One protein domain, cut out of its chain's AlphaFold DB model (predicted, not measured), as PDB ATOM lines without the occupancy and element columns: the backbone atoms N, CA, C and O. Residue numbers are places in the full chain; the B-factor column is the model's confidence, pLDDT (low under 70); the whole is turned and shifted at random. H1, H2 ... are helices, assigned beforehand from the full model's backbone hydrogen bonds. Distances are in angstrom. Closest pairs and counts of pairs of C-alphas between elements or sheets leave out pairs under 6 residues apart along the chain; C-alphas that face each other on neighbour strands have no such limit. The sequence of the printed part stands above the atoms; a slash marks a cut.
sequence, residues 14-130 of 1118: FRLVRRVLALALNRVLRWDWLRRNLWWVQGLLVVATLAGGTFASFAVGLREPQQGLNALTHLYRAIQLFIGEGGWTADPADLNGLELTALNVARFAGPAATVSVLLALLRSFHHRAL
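This is residues 14 to 130 of the 1118 residues of the protein "NAD-binding protein" of Ectothiorhodospiraceae bacterium WFHF3C12 (UniProt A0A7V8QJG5). Two long helices, H5 and H3, cross, running opposite ways, and H4 packs on both; residues 14 to 24 and 26 to 37, with H1 and H2, stick out near one end. The printed part has 117 residues with five named helices, H1 to H5 in order along the chain, which hold 93 of them, and no named strand; the class is all helix. The whole is loose, radius of gyration of the C-alphas 17.6 A, spanning 55 by 30 by 24 A.

H5, residues 97 to 130, runs 48.6 A from C-alpha 97 (-46.079, -16.306, -27.556) to C-alpha 130 (-2.407, -12.724, -48.650). H3 is residues 38 to 63, 37.6 A; H4, 71 to 83; H1, 14 to 28; H2, 32 to 36.

H5 touches H3, closest C-alphas Ala 106 and Thr 49, 4.0 A, at 36 degrees, only just steep. H4 touches H5 with residues 81 to 83 alone, closest C-alphas Phe 82 and Gly 110, 4.1 A. H4 touches H3, closest C-alphas Ala 78 and Gly 53, 4.4 A. H1 is apart from H5. Each O i to N i+4 pair is within hydrogen-bond range in H1 and H2, 21 of 22 in H3, 6 of 9 in H4, 28 of 30 in H5.

The printed part has no cut; the link H4 to H5 is long. Low-confidence residues include 14 to 36 and 121 to 130.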
ATOM      1  N   PHE A  14     -10.796  -0.587 -52.364       41.44
ATOM      2  CA  PHE A  14     -10.400  -1.855 -51.732       41.44
ATOM      3  C   PHE A  14      -9.682  -1.676 -50.385       41.44
ATOM      4  O   PHE A  14      -9.862  -2.486 -49.477       41.44
ATOM      5  N   ARG A  15      -8.894  -0.606 -50.208       40.69
ATOM      6  CA  ARG A  15      -8.180  -0.334 -48.945       40.69
ATOM      7  C   ARG A  15      -9.114   0.094 -47.812       40.69
ATOM      8  O   ARG A  15      -8.867  -0.269 -46.661       40.69
ATOM      9  N   LEU A  16     -10.183   0.823 -48.135       42.59
ATOM     10  CA  LEU A  16     -11.183   1.274 -47.167       42.59
ATOM     11  C   LEU A  16     -12.053   0.103 -46.685       42.59
ATOM     12  O   LEU A  16     -12.160  -0.122 -45.482       42.59
ATOM     13  N   VAL A  17     -12.572  -0.706 -47.618       43.47
ATOM     14  CA  VAL A  17     -13.352  -1.918 -47.305       43.47
ATOM     15  C   VAL A  17     -12.525  -2.897 -46.460       43.47
ATOM     16  O   VAL A  17     -13.022  -3.426 -45.468       43.47
ATOM     17  N   ARG A  18     -11.228  -3.055 -46.763       46.28
ATOM     18  CA  ARG A  18     -10.300  -3.916 -46.009       46.28
ATOM     19  C   ARG A  18     -10.054  -3.442 -44.572       46.28
ATOM     20  O   ARG A  18     -10.003  -4.273 -43.671       46.28
ATOM     21  N   ARG A  19      -9.904  -2.130 -44.338       44.66
ATOM     22  CA  ARG A  19      -9.737  -1.569 -42.980       44.66
ATOM     23  C   ARG A  19     -10.997  -1.745 -42.140       44.66
ATOM     24  O   ARG A  19     -10.892  -2.102 -40.973       44.66
ATOM     25  N   VAL A  20     -12.169  -1.537 -42.738       50.06
ATOM     26  CA  VAL A  20     -13.457  -1.683 -42.049       50.06
ATOM     27  C   VAL A  20     -13.730  -3.149 -41.692       50.06
ATOM     28  O   VAL A  20     -14.083  -3.430 -40.549       50.06
ATOM     29  N   LEU A  21     -13.471  -4.095 -42.606       44.16
ATOM     30  CA  LEU A  21     -13.596  -5.534 -42.334       44.16
ATOM     31  C   LEU A  21     -12.612  -6.017 -41.261       44.16
ATOM     32  O   LEU A  21     -13.015  -6.746 -40.361       44.16
ATOM     33  N   ALA A  22     -11.346  -5.588 -41.312       46.06
ATOM     34  CA  ALA A  22     -10.339  -5.970 -40.321       46.06
ATOM     35  C   ALA A  22     -10.653  -5.417 -38.918       46.06
ATOM     36  O   ALA A  22     -10.496  -6.126 -37.928       46.06
ATOM     37  N   LEU A  23     -11.146  -4.174 -38.825       48.34
ATOM     38  CA  LEU A  23     -11.584  -3.563 -37.562       48.34
ATOM     39  C   LEU A  23     -12.832  -4.247 -36.984       48.34
ATOM     40  O   LEU A  23     -12.925  -4.410 -35.766       48.34
ATOM     41  N   ALA A  24     -13.768  -4.667 -37.840       47.94
ATOM     42  CA  ALA A  24     -14.959  -5.407 -37.427       47.94
ATOM     43  C   ALA A  24     -14.613  -6.827 -36.943       47.94
ATOM     44  O   ALA A  24     -15.082  -7.238 -35.880       47.94
ATOM     45  N   LEU A  25     -13.732  -7.545 -37.655       49.44
ATOM     46  CA  LEU A  25     -13.281  -8.887 -37.269       49.44
ATOM     47  C   LEU A  25     -12.493  -8.865 -35.948       49.44
ATOM     48  O   LEU A  25     -12.778  -9.654 -35.049       49.44
ATOM     49  N   ASN A  26     -11.550  -7.927 -35.795       47.84
ATOM     50  CA  ASN A  26     -10.707  -7.842 -34.595       47.84
ATOM     51  C   ASN A  26     -11.474  -7.434 -33.331       47.84
ATOM     52  O   ASN A  26     -11.060  -7.800 -32.233       47.84
ATOM     53  N   ARG A  27     -12.585  -6.691 -33.446       51.78
ATOM     54  CA  ARG A  27     -13.416  -6.331 -32.282       51.78
ATOM     55  C   ARG A  27     -14.296  -7.482 -31.799       51.78
ATOM     56  O   ARG A  27     -14.396  -7.674 -30.592       51.78
ATOM     57  N   VAL A  28     -14.895  -8.249 -32.709       50.56
ATOM     58  CA  VAL A  28     -15.783  -9.378 -32.363       50.56
ATOM     59  C   VAL A  28     -14.988 -10.586 -31.847       50.56
ATOM     60  O   VAL A  28     -15.481 -11.351 -31.024       50.56
ATOM     61  N   LEU A  29     -13.729 -10.734 -32.268       49.38
ATOM     62  CA  LEU A  29     -12.891 -11.893 -31.951       49.38
ATOM     63  C   LEU A  29     -11.965 -11.701 -30.743       49.38
ATOM     64  O   LEU A  29     -11.168 -12.587 -30.470       49.38
ATOM     65  N   ARG A  30     -12.028 -10.604 -29.980       49.00
ATOM     66  CA  ARG A  30     -11.176 -10.406 -28.781       49.00
ATOM     67  C   ARG A  30     -11.439 -11.388 -27.626       49.00
ATOM     68  O   ARG A  30     -10.741 -11.336 -26.625       49.00
ATOM     69  N   TRP A  31     -12.444 -12.248 -27.749       56.84
ATOM     70  CA  TRP A  31     -12.848 -13.191 -26.713       56.84
ATOM     71  C   TRP A  31     -12.311 -14.584 -27.052       56.84
ATOM     72  O   TRP A  31     -12.906 -15.302 -27.858       56.84
ATOM     73  N   ASP A  32     -11.195 -14.978 -26.436       53.75
ATOM     74  CA  ASP A  32     -10.535 -16.276 -26.671       53.75
ATOM     75  C   ASP A  32     -11.456 -17.477 -26.426       53.75
ATOM     76  O   ASP A  32     -11.372 -18.493 -27.119       53.75
ATOM     77  N   TRP A  33     -12.414 -17.331 -25.507       65.44
ATOM     78  CA  TRP A  33     -13.452 -18.328 -25.259       65.44
ATOM     79  C   TRP A  33     -14.307 -18.609 -26.502       65.44
ATOM     80  O   TRP A  33     -14.582 -19.767 -26.816       65.44
ATOM     81  N   LEU A  34     -14.692 -17.564 -27.242       59.97
ATOM     82  CA  LEU A  34     -15.532 -17.693 -28.433       59.97
ATOM     83  C   LEU A  34     -14.758 -18.331 -29.597       59.97
ATOM     84  O   LEU A  34     -15.351 -19.022 -30.419       59.97
ATOM     85  N   ARG A  35     -13.430 -18.129 -29.652       61.53
ATOM     86  CA  ARG A  35     -12.548 -18.727 -30.670       61.53
ATOM     87  C   ARG A  35     -12.411 -20.235 -30.485       61.53
ATOM     88  O   ARG A  35     -12.617 -20.977 -31.439       61.53
ATOM     89  N   ARG A  36     -12.108 -20.687 -29.262       65.75
ATOM     90  CA  ARG A  36     -11.934 -22.121 -28.953       65.75
ATOM     91  C   ARG A  36     -13.242 -22.905 -29.057       65.75
ATOM     92  O   ARG A  36     -13.230 -24.071 -29.424       65.75
ATOM     93  N   ASN A  37     -14.373 -22.250 -28.787       74.12
ATOM     94  CA  ASN A  37     -15.699 -22.873 -28.804       74.12
ATOM     95  C   ASN A  37     -16.525 -22.538 -30.057       74.12
ATOM     96  O   ASN A  37     -17.731 -22.779 -30.072       74.12
ATOM     97  N   LEU A  38     -15.909 -21.997 -31.115       76.69
ATOM     98  CA  LEU A  38     -16.631 -21.512 -32.297       76.69
ATOM     99  C   LEU A  38     -17.487 -22.606 -32.955       76.69
ATOM    100  O   LEU A  38     -18.630 -22.347 -33.323       76.69
ATOM    101  N   TRP A  39     -16.972 -23.834 -33.024       75.50
ATOM    102  CA  TRP A  39     -17.693 -24.995 -33.554       75.50
ATOM    103  C   TRP A  39     -18.931 -25.355 -32.717       75.50
ATOM    104  O   TRP A  39     -19.981 -25.670 -33.274       75.50
ATOM    105  N   TRP A  40     -18.851 -25.232 -31.386       80.19
ATOM    106  CA  TRP A  40     -19.991 -25.444 -30.485       80.19
ATOM    107  C   TRP A  40     -21.052 -24.353 -30.636       80.19
ATOM    108  O   TRP A  40     -22.243 -24.653 -30.698       80.19
ATOM    109  N   VAL A  41     -20.627 -23.093 -30.753       81.75
ATOM    110  CA  VAL A  41     -21.528 -21.953 -30.985       81.75
ATOM    111  C   VAL A  41     -22.233 -22.089 -32.338       81.75
ATOM    112  O   VAL A  41     -23.444 -21.898 -32.418       81.75
ATOM    113  N   GLN A  42     -21.511 -22.482 -33.389       82.00
ATOM    114  CA  GLN A  42     -22.085 -22.756 -34.710       82.00
ATOM    115  C   GLN A  42     -23.095 -23.904 -34.667       82.00
ATOM    116  O   GLN A  42     -24.199 -23.761 -35.192       82.00
ATOM    117  N   GLY A  43     -22.755 -25.005 -33.992       83.81
ATOM    118  CA  GLY A  43     -23.669 -26.127 -33.789       83.81
ATOM    119  C   GLY A  43     -24.957 -25.705 -33.078       83.81
ATOM    120  O   GLY A  43     -26.049 -26.047 -33.525       83.81
ATOM    121  N   LEU A  44     -24.847 -24.891 -32.025       87.50
ATOM    122  CA  LEU A  44     -25.998 -24.390 -31.272       87.50
ATOM    123  C   LEU A  44     -26.889 -23.462 -32.110       87.50
ATOM    124  O   LEU A  44     -28.110 -23.589 -32.054       87.50
ATOM    125  N   LEU A  45     -26.304 -22.570 -32.917       87.56
ATOM    126  CA  LEU A  45     -27.062 -21.702 -33.825       87.56
ATOM    127  C   LEU A  45     -27.819 -22.517 -34.880       87.56
ATOM    128  O   LEU A  45     -28.998 -22.265 -35.114       87.56
ATOM    129  N   VAL A  46     -27.177 -23.531 -35.470       88.00
ATOM    130  CA  VAL A  46     -27.817 -24.424 -36.450       88.00
ATOM    131  C   VAL A  46     -28.978 -25.191 -35.818       88.00
ATOM    132  O   VAL A  46     -30.070 -25.232 -36.387       88.00
ATOM    133  N   VAL A  47     -28.775 -25.758 -34.624       89.88
ATOM    134  CA  VAL A  47     -29.820 -26.489 -33.894       89.88
ATOM    135  C   VAL A  47     -30.975 -25.566 -33.510       89.88
ATOM    136  O   VAL A  47     -32.129 -25.935 -33.717       89.88
ATOM    137  N   ALA A  48     -30.696 -24.357 -33.014       86.75
ATOM    138  CA  ALA A  48     -31.721 -23.377 -32.662       86.75
ATOM    139  C   ALA A  48     -32.578 -22.978 -33.875       86.75
ATOM    140  O   ALA A  48     -33.803 -22.894 -33.762       86.75
ATOM    141  N   THR A  49     -31.961 -22.806 -35.048       89.12
ATOM    142  CA  THR A  49     -32.672 -22.496 -36.296       89.12
ATOM    143  C   THR A  49     -33.525 -23.659 -36.782       89.12
ATOM    144  O   THR A  49     -34.692 -23.456 -37.119       89.12
ATOM    145  N   LEU A  50     -32.987 -24.881 -36.793       88.19
ATOM    146  CA  LEU A  50     -33.724 -26.057 -37.257       88.19
ATOM    147  C   LEU A  50     -34.864 -26.423 -36.303       88.19
ATOM    148  O   LEU A  50     -35.982 -26.652 -36.761       88.19
ATOM    149  N   ALA A  51     -34.620 -26.431 -34.993       86.06
ATOM    150  CA  ALA A  51     -35.635 -26.758 -33.996       86.06
ATOM    151  C   ALA A  51     -36.718 -25.671 -33.916       86.06
ATOM    152  O   ALA A  51     -37.902 -25.983 -34.033       86.06
ATOM    153  N   GLY A  52     -36.325 -24.398 -33.786       83.56
ATOM    154  CA  GLY A  52     -37.263 -23.277 -33.688       83.56
ATOM    155  C   GLY A  52     -38.038 -23.035 -34.984       83.56
ATOM    156  O   GLY A  52     -39.251 -22.831 -34.948       83.56
ATOM    157  N   GLY A  53     -37.367 -23.141 -36.136       83.12
ATOM    158  CA  GLY A  53     -37.983 -23.003 -37.455       83.12
ATOM    159  C   GLY A  53     -38.960 -24.136 -37.772       83.12
ATOM    160  O   GLY A  53     -40.068 -23.868 -38.229       83.12
ATOM    161  N   THR A  54     -38.599 -25.391 -37.479       84.94
ATOM    162  CA  THR A  54     -39.481 -26.546 -37.729       84.94
ATOM    163  C   THR A  54     -40.672 -26.542 -36.772       84.94
ATOM    164  O   THR A  54     -41.793 -26.775 -37.214       84.94
ATOM    165  N   PHE A  55     -40.463 -26.214 -35.490       83.88
ATOM    166  CA  PHE A  55     -41.533 -26.109 -34.491       83.88
ATOM    167  C   PHE A  55     -42.554 -25.023 -34.853       83.88
ATOM    168  O   PHE A  55     -43.752 -25.297 -34.897       83.88
ATOM    169  N   ALA A  56     -42.088 -23.819 -35.197       79.94
ATOM    170  CA  ALA A  56     -42.967 -22.736 -35.631       79.94
ATOM    171  C   ALA A  56     -43.671 -23.065 -36.959       79.94
ATOM    172  O   ALA A  56     -44.865 -22.821 -37.102       79.94
ATOM    173  N   SER A  57     -42.968 -23.677 -37.917       80.88
ATOM    174  CA  SER A  57     -43.562 -24.097 -39.191       80.88
ATOM    175  C   SER A  57     -44.642 -25.167 -39.010       80.88
ATOM    176  O   SER A  57     -45.668 -25.128 -39.690       80.88
ATOM    177  N   PHE A  58     -44.421 -26.110 -38.096       81.75
ATOM    178  CA  PHE A  58     -45.377 -27.158 -37.750       81.75
ATOM    179  C   PHE A  58     -46.613 -26.580 -37.053       81.75
ATOM    180  O   PHE A  58     -47.734 -26.940 -37.404       81.75
ATOM    181  N   ALA A  59     -46.428 -25.621 -36.140       77.69
ATOM    182  CA  ALA A  59     -47.528 -24.911 -35.486       77.69
ATOM    183  C   ALA A  59     -48.414 -24.141 -36.484       77.69
ATOM    184  O   ALA A  59     -49.638 -24.202 -36.375       77.69
ATOM    185  N   VAL A  60     -47.819 -23.492 -37.492       74.69
ATOM    186  CA  VAL A  60     -48.564 -22.868 -38.604       74.69
ATOM    187  C   VAL A  60     -49.289 -23.930 -39.444       74.69
ATOM    188  O   VAL A  60     -50.467 -23.776 -39.757       74.69
ATOM    189  N   GLY A  61     -48.631 -25.052 -39.756       73.50
ATOM    190  CA  GLY A  61     -49.221 -26.147 -40.538       73.50
ATOM    191  C   GLY A  61     -50.423 -26.833 -39.877       73.50
ATOM    192  O   GLY A  61     -51.325 -27.282 -40.578       73.50
ATOM    193  N   LEU A  62     -50.474 -26.875 -38.540       71.75
ATOM    194  CA  LEU A  62     -51.634 -27.373 -37.786       71.75
ATOM    195  C   LEU A  62     -52.850 -26.434 -37.864       71.75
ATOM    196  O   LEU A  62     -53.979 -26.894 -37.696       71.75
ATOM    197  N   ARG A  63     -52.629 -25.133 -38.098       70.12
ATOM    198  CA  ARG A  63     -53.681 -24.101 -38.146       70.12
ATOM    199  C   ARG A  63     -54.183 -23.831 -39.568       70.12
ATOM    200  O   ARG A  63     -55.326 -23.418 -39.728       70.12
ATOM    201  N   GLU A  64     -53.399 -24.194 -40.586       66.38
ATOM    202  CA  GLU A  64     -53.800 -24.217 -42.001       66.38
ATOM    203  C   GLU A  64     -53.809 -25.651 -42.592       66.38
ATOM    204  O   GLU A  64     -53.001 -25.990 -43.464       66.38
ATOM    205  N   PRO A  65     -54.739 -26.532 -42.172       57.25
ATOM    206  CA  PRO A  65     -54.722 -27.956 -42.531       57.25
ATOM    207  C   PRO A  65     -54.984 -28.257 -44.019       57.25
ATOM    208  O   PRO A  65     -54.851 -29.404 -44.444       57.25
ATOM    209  N   GLN A  66     -55.334 -27.259 -44.840       55.62
ATOM    210  CA  GLN A  66     -55.671 -27.462 -46.255       55.62
ATOM    211  C   GLN A  66     -54.460 -27.765 -47.159       55.62
ATOM    212  O   GLN A  66     -54.658 -28.136 -48.312       55.62
ATOM    213  N   GLN A  67     -53.216 -27.649 -46.667       59.06
ATOM    214  CA  GLN A  67     -52.009 -27.815 -47.497       59.06
ATOM    215  C   GLN A  67     -51.291 -29.173 -47.392       59.06
ATOM    216  O   GLN A  67     -50.314 -29.375 -48.109       59.06
ATOM    217  N   GLY A  68     -51.738 -30.116 -46.550       58.12
ATOM    218  CA  GLY A  68     -51.181 -31.483 -46.526       58.12
ATOM    219  C   GLY A  68     -49.651 -31.551 -46.382       58.12
ATOM    220  O   GLY A  68     -48.997 -32.365 -47.036       58.12
ATOM    221  N   LEU A  69     -49.066 -30.660 -45.577       65.69
ATOM    222  CA  LEU A  69     -47.615 -30.511 -45.455       65.69
ATOM    223  C   LEU A  69     -47.019 -31.711 -44.705       65.69
ATOM    224  O   LEU A  69     -47.473 -32.083 -43.624       65.69
ATOM    225  N   ASN A  70     -45.983 -32.323 -45.277       76.56
ATOM    226  CA  ASN A  70     -45.247 -33.410 -44.634       76.56
ATOM    227  C   ASN A  70     -44.095 -32.868 -43.763       76.56
ATOM    228  O   ASN A  70     -43.673 -31.718 -43.897       76.56
ATOM    229  N   ALA A  71     -43.535 -33.719 -42.895       76.81
ATOM    230  CA  ALA A  71     -42.429 -33.347 -42.002       76.81
ATOM    231  C   ALA A  71     -41.211 -32.752 -42.744       76.81
ATOM    232  O   ALA A  71     -40.551 -31.846 -42.236       76.81
ATOM    233  N   LEU A  72     -40.952 -33.205 -43.976       79.81
ATOM    234  CA  LEU A  72     -39.879 -32.683 -44.828       79.81
ATOM    235  C   LEU A  72     -40.119 -31.231 -45.255       79.81
ATOM    236  O   LEU A  72     -39.165 -30.474 -45.409       79.81
ATOM    237  N   THR A  73     -41.377 -30.815 -45.398       81.94
ATOM    238  CA  THR A  73     -41.710 -29.443 -45.787       81.94
ATOM    239  C   THR A  73     -41.445 -28.455 -44.651       81.94
ATOM    240  O   THR A  73     -40.953 -27.355 -44.893       81.94
ATOM    241  N   HIS A  74     -41.696 -28.853 -43.401       84.31
ATOM    242  CA  HIS A  74     -41.365 -28.030 -42.233       84.31
ATOM    243  C   HIS A  74     -39.852 -27.892 -42.038       84.31
ATOM    244  O   HIS A  74     -39.368 -26.795 -41.760       84.31
ATOM    245  N   LEU A  75     -39.102 -28.973 -42.275       82.56
ATOM    246  CA  LEU A  75     -37.641 -28.935 -42.274       82.56
ATOM    247  C   LEU A  75     -37.100 -28.033 -43.396       82.56
ATOM    248  O   LEU A  75     -36.222 -27.209 -43.155       82.56
ATOM    249  N   TYR A  76     -37.657 -28.134 -44.607       82.75
ATOM    250  CA  TYR A  76     -37.289 -27.274 -45.732       82.75
ATOM    251  C   TYR A  76     -37.521 -25.792 -45.412       82.75
ATOM    252  O   TYR A  76     -36.626 -24.970 -45.597       82.75
ATOM    253  N   ARG A  77     -38.681 -25.452 -44.838       85.12
ATOM    254  CA  ARG A  77     -39.002 -24.087 -44.392       85.12
ATOM    255  C   ARG A  77     -38.037 -23.567 -43.320       85.12
ATOM    256  O   ARG A  77     -37.685 -22.389 -43.354       85.12
ATOM    257  N   ALA A  78     -37.571 -24.425 -42.409       84.06
ATOM    258  CA  ALA A  78     -36.545 -24.068 -41.427       84.06
ATOM    259  C   ALA A  78     -35.171 -23.818 -42.078       84.06
ATOM    260  O   ALA A  78     -34.460 -22.903 -41.671       84.06
ATOM    261  N   ILE A  79     -34.814 -24.579 -43.121       86.12
ATOM    262  CA  ILE A  79     -33.566 -24.387 -43.877       86.12
ATOM    263  C   ILE A  79     -33.559 -23.040 -44.620       86.12
ATOM    264  O   ILE A  79     -32.525 -22.373 -44.662       86.12
ATOM    265  N   GLN A  80     -34.700 -22.589 -45.153       86.25
ATOM    266  CA  GLN A  80     -34.785 -21.301 -45.862       86.25
ATOM    267  C   GLN A  80     -34.356 -20.104 -44.984       86.25
ATOM    268  O   GLN A  80     -33.760 -19.145 -45.487       86.25
ATOM    269  N   LEU A  81     -34.533 -20.201 -43.658       85.94
ATOM    270  CA  LEU A  81     -34.122 -19.162 -42.707       85.94
ATOM    271  C   LEU A  81     -32.603 -18.921 -42.686       85.94
ATOM    272  O   LEU A  81     -32.183 -17.813 -42.362       85.94
ATOM    273  N   PHE A  82     -31.764 -19.891 -43.076       85.38
ATOM    274  CA  PHE A  82     -30.308 -19.684 -43.182       85.38
ATOM    275  C   PHE A  82     -29.923 -18.678 -44.273       85.38
ATOM    276  O   PHE A  82     -28.879 -18.035 -44.170       85.38
ATOM    277  N   ILE A  83     -30.759 -18.533 -45.302       82.56
ATOM    278  CA  ILE A  83     -30.532 -17.643 -46.451       82.56
ATOM    279  C   ILE A  83     -31.346 -16.341 -46.285       82.56
ATOM    280  O   ILE A  83     -31.275 -15.436 -47.109       82.56
ATOM    281  N   GLY A  84     -32.101 -16.211 -45.186       74.88
ATOM    282  CA  GLY A  84     -32.996 -15.079 -44.942       74.88
ATOM    283  C   GLY A  84     -34.285 -15.125 -45.766       74.88
ATOM    284  O   GLY A  84     -35.076 -14.185 -45.710       74.88
ATOM    285  N   GLU A  85     -34.535 -16.212 -46.501       73.31
ATOM    286  CA  GLU A  85     -35.809 -16.434 -47.172       73.31
ATOM    287  C   GLU A  85     -36.813 -17.011 -46.167       73.31
ATOM    288  O   GLU A  85     -36.648 -18.096 -45.618       73.31
ATOM    289  N   GLY A  86     -37.870 -16.254 -45.878       68.81
ATOM    290  CA  GLY A  86     -38.833 -16.605 -44.835       68.81
ATOM    291  C   GLY A  86     -40.230 -16.094 -45.137       68.81
ATOM    292  O   GLY A  86     -40.918 -15.650 -44.227       68.81
ATOM    293  N   GLY A  87     -40.657 -16.116 -46.403       67.69
ATOM    294  CA  GLY A  87     -41.968 -15.595 -46.818       67.69
ATOM    295  C   GLY A  87     -43.154 -16.236 -46.082       67.69
ATOM    296  O   GLY A  87     -44.136 -15.564 -45.800       67.69
ATOM    297  N   TRP A  88     -43.018 -17.499 -45.658       71.31
ATOM    298  CA  TRP A  88     -43.996 -18.210 -44.816       71.31
ATOM    299  C   TRP A  88     -44.097 -17.671 -43.380       71.31
ATOM    300  O   TRP A  88     -44.939 -18.112 -42.609       71.31
ATOM    301  N   THR A  89     -43.228 -16.736 -43.005       67.44
ATOM    302  CA  THR A  89     -43.194 -16.112 -41.681       67.44
ATOM    303  C   THR A  89     -43.841 -14.717 -41.672       67.44
ATOM    304  O   THR A  89     -43.827 -14.045 -40.642       67.44
ATOM    305  N   ALA A  90     -44.366 -14.254 -42.813       60.19
ATOM    306  CA  ALA A  90     -44.823 -12.878 -43.015       60.19
ATOM    307  C   ALA A  90     -46.084 -12.498 -42.218       60.19
ATOM    308  O   ALA A  90     -46.276 -11.309 -41.974       60.19
ATOM    309  N   ASP A  91     -46.881 -13.473 -41.765       64.44
ATOM    310  CA  ASP A  91     -48.090 -13.219 -40.976       64.44
ATOM    311  C   ASP A  91     -48.058 -13.969 -39.625       64.44
ATOM    312  O   ASP A  91     -48.419 -15.142 -39.538       64.44
ATOM    313  N   PRO A  92     -47.535 -13.347 -38.551       60.94
ATOM    314  CA  PRO A  92     -47.379 -13.988 -37.245       60.94
ATOM    315  C   PRO A  92     -48.658 -13.984 -36.391       60.94
ATOM    316  O   PRO A  92     -48.596 -14.408 -35.236       60.94
ATOM    317  N   ALA A  93     -49.789 -13.493 -36.917       62.56
ATOM    318  CA  ALA A  93     -51.040 -13.334 -36.169       62.56
ATOM    319  C   ALA A  93     -51.568 -14.656 -35.575       62.56
ATOM    320  O   ALA A  93     -52.232 -14.644 -34.538       62.56
ATOM    321  N   ASP A  94     -51.194 -15.787 -36.178       64.25
ATOM    322  CA  ASP A  94     -51.649 -17.120 -35.792       64.25
ATOM    323  C   ASP A  94     -50.675 -17.892 -34.888       64.25
ATOM    324  O   ASP A  94     -50.902 -19.071 -34.632       64.25
ATOM    325  N   LEU A  95     -49.605 -17.281 -34.367       73.00
ATOM    326  CA  LEU A  95     -48.652 -17.943 -33.460       73.00
ATOM    327  C   LEU A  95     -48.873 -17.539 -31.997       73.00
ATOM    328  O   LEU A  95     -49.090 -16.370 -31.681       73.00
ATOM    329  N   ASN A  96     -48.778 -18.496 -31.068       78.56
ATOM    330  CA  ASN A  96     -48.747 -18.161 -29.637       78.56
ATOM    331  C   ASN A  96     -47.375 -17.579 -29.222       78.56
ATOM    332  O   ASN A  96     -46.390 -17.652 -29.958       78.56
ATOM    333  N   GLY A  97     -47.289 -17.002 -28.017       77.19
ATOM    334  CA  GLY A  97     -46.079 -16.306 -27.556       77.19
ATOM    335  C   GLY A  97     -44.805 -17.166 -27.546       77.19
ATOM    336  O   GLY A  97     -43.716 -16.651 -27.806       77.19
ATOM    337  N   LEU A  98     -44.924 -18.475 -27.299       79.06
ATOM    338  CA  LEU A  98     -43.786 -19.397 -27.284       79.06
ATOM    339  C   LEU A  98     -43.330 -19.759 -28.708       79.06
ATOM    340  O   LEU A  98     -42.133 -19.731 -28.992       79.06
ATOM    341  N   GLU A  99     -44.270 -20.018 -29.619       80.75
ATOM    342  CA  GLU A  99     -44.003 -20.273 -31.044       80.75
ATOM    343  C   GLU A  99     -43.369 -19.054 -31.727       80.75
ATOM    344  O   GLU A  99     -42.395 -19.184 -32.469       80.75
ATOM    345  N   LEU A 100     -43.870 -17.853 -31.420       79.94
ATOM    346  CA  LEU A 100     -43.327 -16.600 -31.938       79.94
ATOM    347  C   LEU A 100     -41.908 -16.334 -31.418       79.94
ATOM    348  O   LEU A 100     -41.046 -15.871 -32.166       79.94
ATOM    349  N   THR A 101     -41.637 -16.669 -30.154       82.62
ATOM    350  CA  THR A 101     -40.291 -16.552 -29.574       82.62
ATOM    351  C   THR A 101     -39.318 -17.526 -30.239       82.62
ATOM    352  O   THR A 101     -38.238 -17.112 -30.659       82.62
ATOM    353  N   ALA A 102     -39.710 -18.793 -30.412       82.81
ATOM    354  CA  ALA A 102     -38.907 -19.798 -31.111       82.81
ATOM    355  C   ALA A 102     -38.600 -19.393 -32.565       82.81
ATOM    356  O   ALA A 102     -37.461 -19.526 -33.021       82.81
ATOM    357  N   LEU A 103     -39.583 -18.827 -33.273       83.12
ATOM    358  CA  LEU A 103     -39.404 -18.320 -34.633       83.12
ATOM    359  C   LEU A 103     -38.462 -17.111 -34.686       83.12
ATOM    360  O   LEU A 103     -37.598 -17.042 -35.559       83.12
ATOM    361  N   ASN A 104     -38.596 -16.164 -33.756       84.31
ATOM    362  CA  ASN A 104     -37.720 -14.994 -33.698       84.31
ATOM    363  C   ASN A 104     -36.270 -15.391 -33.398       84.31
ATOM    364  O   ASN A 104     -35.365 -14.888 -34.057       84.31
ATOM    365  N   VAL A 105     -36.041 -16.346 -32.492       85.12
ATOM    366  CA  VAL A 105     -34.699 -16.902 -32.257       85.12
ATOM    367  C   VAL A 105     -34.140 -17.525 -33.541       85.12
ATOM    368  O   VAL A 105     -33.022 -17.196 -33.930       85.12
ATOM    369  N   ALA A 106     -34.922 -18.345 -34.252       85.56
ATOM    370  CA  ALA A 106     -34.492 -18.983 -35.499       85.56
ATOM    371  C   ALA A 106     -34.191 -17.977 -36.634       85.56
ATOM    372  O   ALA A 106     -33.224 -18.158 -37.376       85.56
ATOM    373  N   ARG A 107     -34.967 -16.888 -36.742       83.12
ATOM    374  CA  ARG A 107     -34.783 -15.812 -37.740       83.12
ATOM    375  C   ARG A 107     -33.452 -15.082 -37.613       83.12
ATOM    376  O   ARG A 107     -32.920 -14.632 -38.621       83.12
ATOM    377  N   PHE A 108     -32.925 -14.954 -36.397       84.88
ATOM    378  CA  PHE A 108     -31.614 -14.346 -36.170       84.88
ATOM    379  C   PHE A 108     -30.498 -15.393 -36.140       84.88
ATOM    380  O   PHE A 108     -29.420 -15.145 -36.681       84.88
ATOM    381  N   ALA A 109     -30.754 -16.578 -35.579       85.56
ATOM    382  CA  ALA A 109     -29.764 -17.647 -35.481       85.56
ATOM    383  C   ALA A 109     -29.356 -18.213 -36.852       85.56
ATOM    384  O   ALA A 109     -28.176 -18.483 -37.066       85.56
ATOM    385  N   GLY A 110     -30.292 -18.341 -37.802       86.88
ATOM    386  CA  GLY A 110     -30.030 -18.891 -39.139       86.88
ATOM    387  C   GLY A 110     -29.041 -18.044 -39.941       86.88
ATOM    388  O   GLY A 110     -27.958 -18.531 -40.271       86.88
ATOM    389  N   PRO A 111     -29.344 -16.761 -40.200       88.19
ATOM    390  CA  PRO A 111     -28.415 -15.862 -40.874       88.19
ATOM    391  C   PRO A 111     -27.101 -15.689 -40.105       88.19
ATOM    392  O   PRO A 111     -26.043 -15.624 -40.728       88.19
ATOM    393  N   ALA A 112     -27.125 -15.671 -38.765       84.31
ATOM    394  CA  ALA A 112     -25.904 -15.599 -37.959       84.31
ATOM    395  C   ALA A 112     -25.001 -16.832 -38.145       84.31
ATOM    396  O   ALA A 112     -23.786 -16.677 -38.284       84.31
ATOM    397  N   ALA A 113     -25.571 -18.040 -38.212       85.50
ATOM    398  CA  ALA A 113     -24.827 -19.259 -38.522       85.50
ATOM    399  C   ALA A 113     -24.183 -19.168 -39.914       85.50
ATOM    400  O   ALA A 113     -22.972 -19.365 -40.035       85.50
ATOM    401  N   THR A 114     -24.946 -18.772 -40.937       83.88
ATOM    402  CA  THR A 114     -24.447 -18.598 -42.314       83.88
ATOM    403  C   THR A 114     -23.328 -17.561 -42.392       83.88
ATOM    404  O   THR A 114     -22.277 -17.829 -42.975       83.88
ATOM    405  N   VAL A 115     -23.505 -16.397 -41.758       83.94
ATOM    406  CA  VAL A 115     -22.474 -15.355 -41.681       83.94
ATOM    407  C   VAL A 115     -21.240 -15.880 -40.952       83.94
ATOM    408  O   VAL A 115     -20.132 -15.654 -41.421       83.94
ATOM    409  N   SER A 116     -21.389 -16.623 -39.855       79.06
ATOM    410  CA  SER A 116     -20.243 -17.167 -39.118       79.06
ATOM    411  C   SER A 116     -19.434 -18.185 -39.937       79.06
ATOM    412  O   SER A 116     -18.205 -18.135 -39.922       79.06
ATOM    413  N   VAL A 117     -20.100 -19.059 -40.703       80.38
ATOM    414  CA  VAL A 117     -19.452 -20.015 -41.618       80.38
ATOM    415  C   VAL A 117     -18.774 -19.269 -42.764       80.38
ATOM    416  O   VAL A 117     -17.626 -19.561 -43.094       80.38
ATOM    417  N   LEU A 118     -19.431 -18.251 -43.324       77.88
ATOM    418  CA  LEU A 118     -18.845 -17.395 -44.349       77.88
ATOM    419  C   LEU A 118     -17.619 -16.637 -43.820       77.88
ATOM    420  O   LEU A 118     -16.615 -16.569 -44.516       77.88
ATOM    421  N   LEU A 119     -17.651 -16.112 -42.593       74.62
ATOM    422  CA  LEU A 119     -16.504 -15.459 -41.955       74.62
ATOM    423  C   LEU A 119     -15.359 -16.449 -41.687       74.62
ATOM    424  O   LEU A 119     -14.199 -16.090 -41.878       74.62
ATOM    425  N   ALA A 120     -15.657 -17.696 -41.307       70.81
ATOM    426  CA  ALA A 120     -14.655 -18.753 -41.137       70.81
ATOM    427  C   ALA A 120     -14.015 -19.174 -42.478       70.81
ATOM    428  O   ALA A 120     -12.790 -19.320 -42.576       70.81
ATOM    429  N   LEU A 121     -14.818 -19.290 -43.540       69.75
ATOM    430  CA  LEU A 121     -14.340 -19.536 -44.902       69.75
ATOM    431  C   LEU A 121     -13.526 -18.353 -45.430       69.75
ATOM    432  O   LEU A 121     -12.427 -18.553 -45.942       69.75
ATOM    433  N   LEU A 122     -14.008 -17.121 -45.248       61.69
ATOM    434  CA  LEU A 122     -13.296 -15.899 -45.612       61.69
ATOM    435  C   LEU A 122     -11.990 -15.758 -44.836       61.69
ATOM    436  O   LEU A 122     -11.020 -15.312 -45.429       61.69
ATOM    437  N   ARG A 123     -11.907 -16.180 -43.569       62.97
ATOM    438  CA  ARG A 123     -10.646 -16.240 -42.807       62.97
ATOM    439  C   ARG A 123      -9.667 -17.243 -43.420       62.97
ATOM    440  O   ARG A 123      -8.510 -16.903 -43.660       62.97
ATOM    441  N   SER A 124     -10.151 -18.441 -43.743       58.88
ATOM    442  CA  SER A 124      -9.361 -19.495 -44.398       58.88
ATOM    443  C   SER A 124      -8.901 -19.088 -45.805       58.88
ATOM    444  O   SER A 124      -7.849 -19.520 -46.279       58.88
ATOM    445  N   PHE A 125      -9.681 -18.252 -46.493       53.25
ATOM    446  CA  PHE A 125      -9.306 -17.628 -47.760       53.25
ATOM    447  C   PHE A 125      -8.430 -16.389 -47.573       53.25
ATOM    448  O   PHE A 125      -7.585 -16.150 -48.417       53.25
ATOM    449  N   HIS A 126      -8.567 -15.615 -46.495       50.84
ATOM    450  CA  HIS A 126      -7.780 -14.407 -46.244       50.84
ATOM    451  C   HIS A 126      -6.307 -14.742 -45.993       50.84
ATOM    452  O   HIS A 126      -5.442 -14.097 -46.584       50.84
ATOM    453  N   HIS A 127      -6.030 -15.796 -45.213       51.03
ATOM    454  CA  HIS A 127      -4.668 -16.314 -45.027       51.03
ATOM    455  C   HIS A 127      -4.038 -16.765 -46.353       51.03
ATOM    456  O   HIS A 127      -2.888 -16.440 -46.626       51.03
ATOM    457  N   ARG A 128      -4.813 -17.424 -47.227       49.31
ATOM    458  CA  ARG A 128      -4.338 -17.877 -48.547       49.31
ATOM    459  C   ARG A 128      -4.255 -16.757 -49.592       49.31
ATOM    460  O   ARG A 128      -3.346 -16.744 -50.409       49.31
ATOM    461  N   ALA A 129      -5.154 -15.779 -49.555       44.47
ATOM    462  CA  ALA A 129      -5.194 -14.655 -50.490       44.47
ATOM    463  C   ALA A 129      -4.094 -13.617 -50.215       44.47
ATOM    464  O   ALA A 129      -3.667 -12.926 -51.139       44.47
ATOM    465  N   LEU A 130      -3.597 -13.520 -48.975       48.31
ATOM    466  CA  LEU A 130      -2.407 -12.724 -48.650       48.31
ATOM    467  C   LEU A 130      -1.151 -13.231 -49.383       48.31
ATOM    468  O   LEU A 130      -0.334 -12.398 -49.770       48.31
TER     469      LEU A 130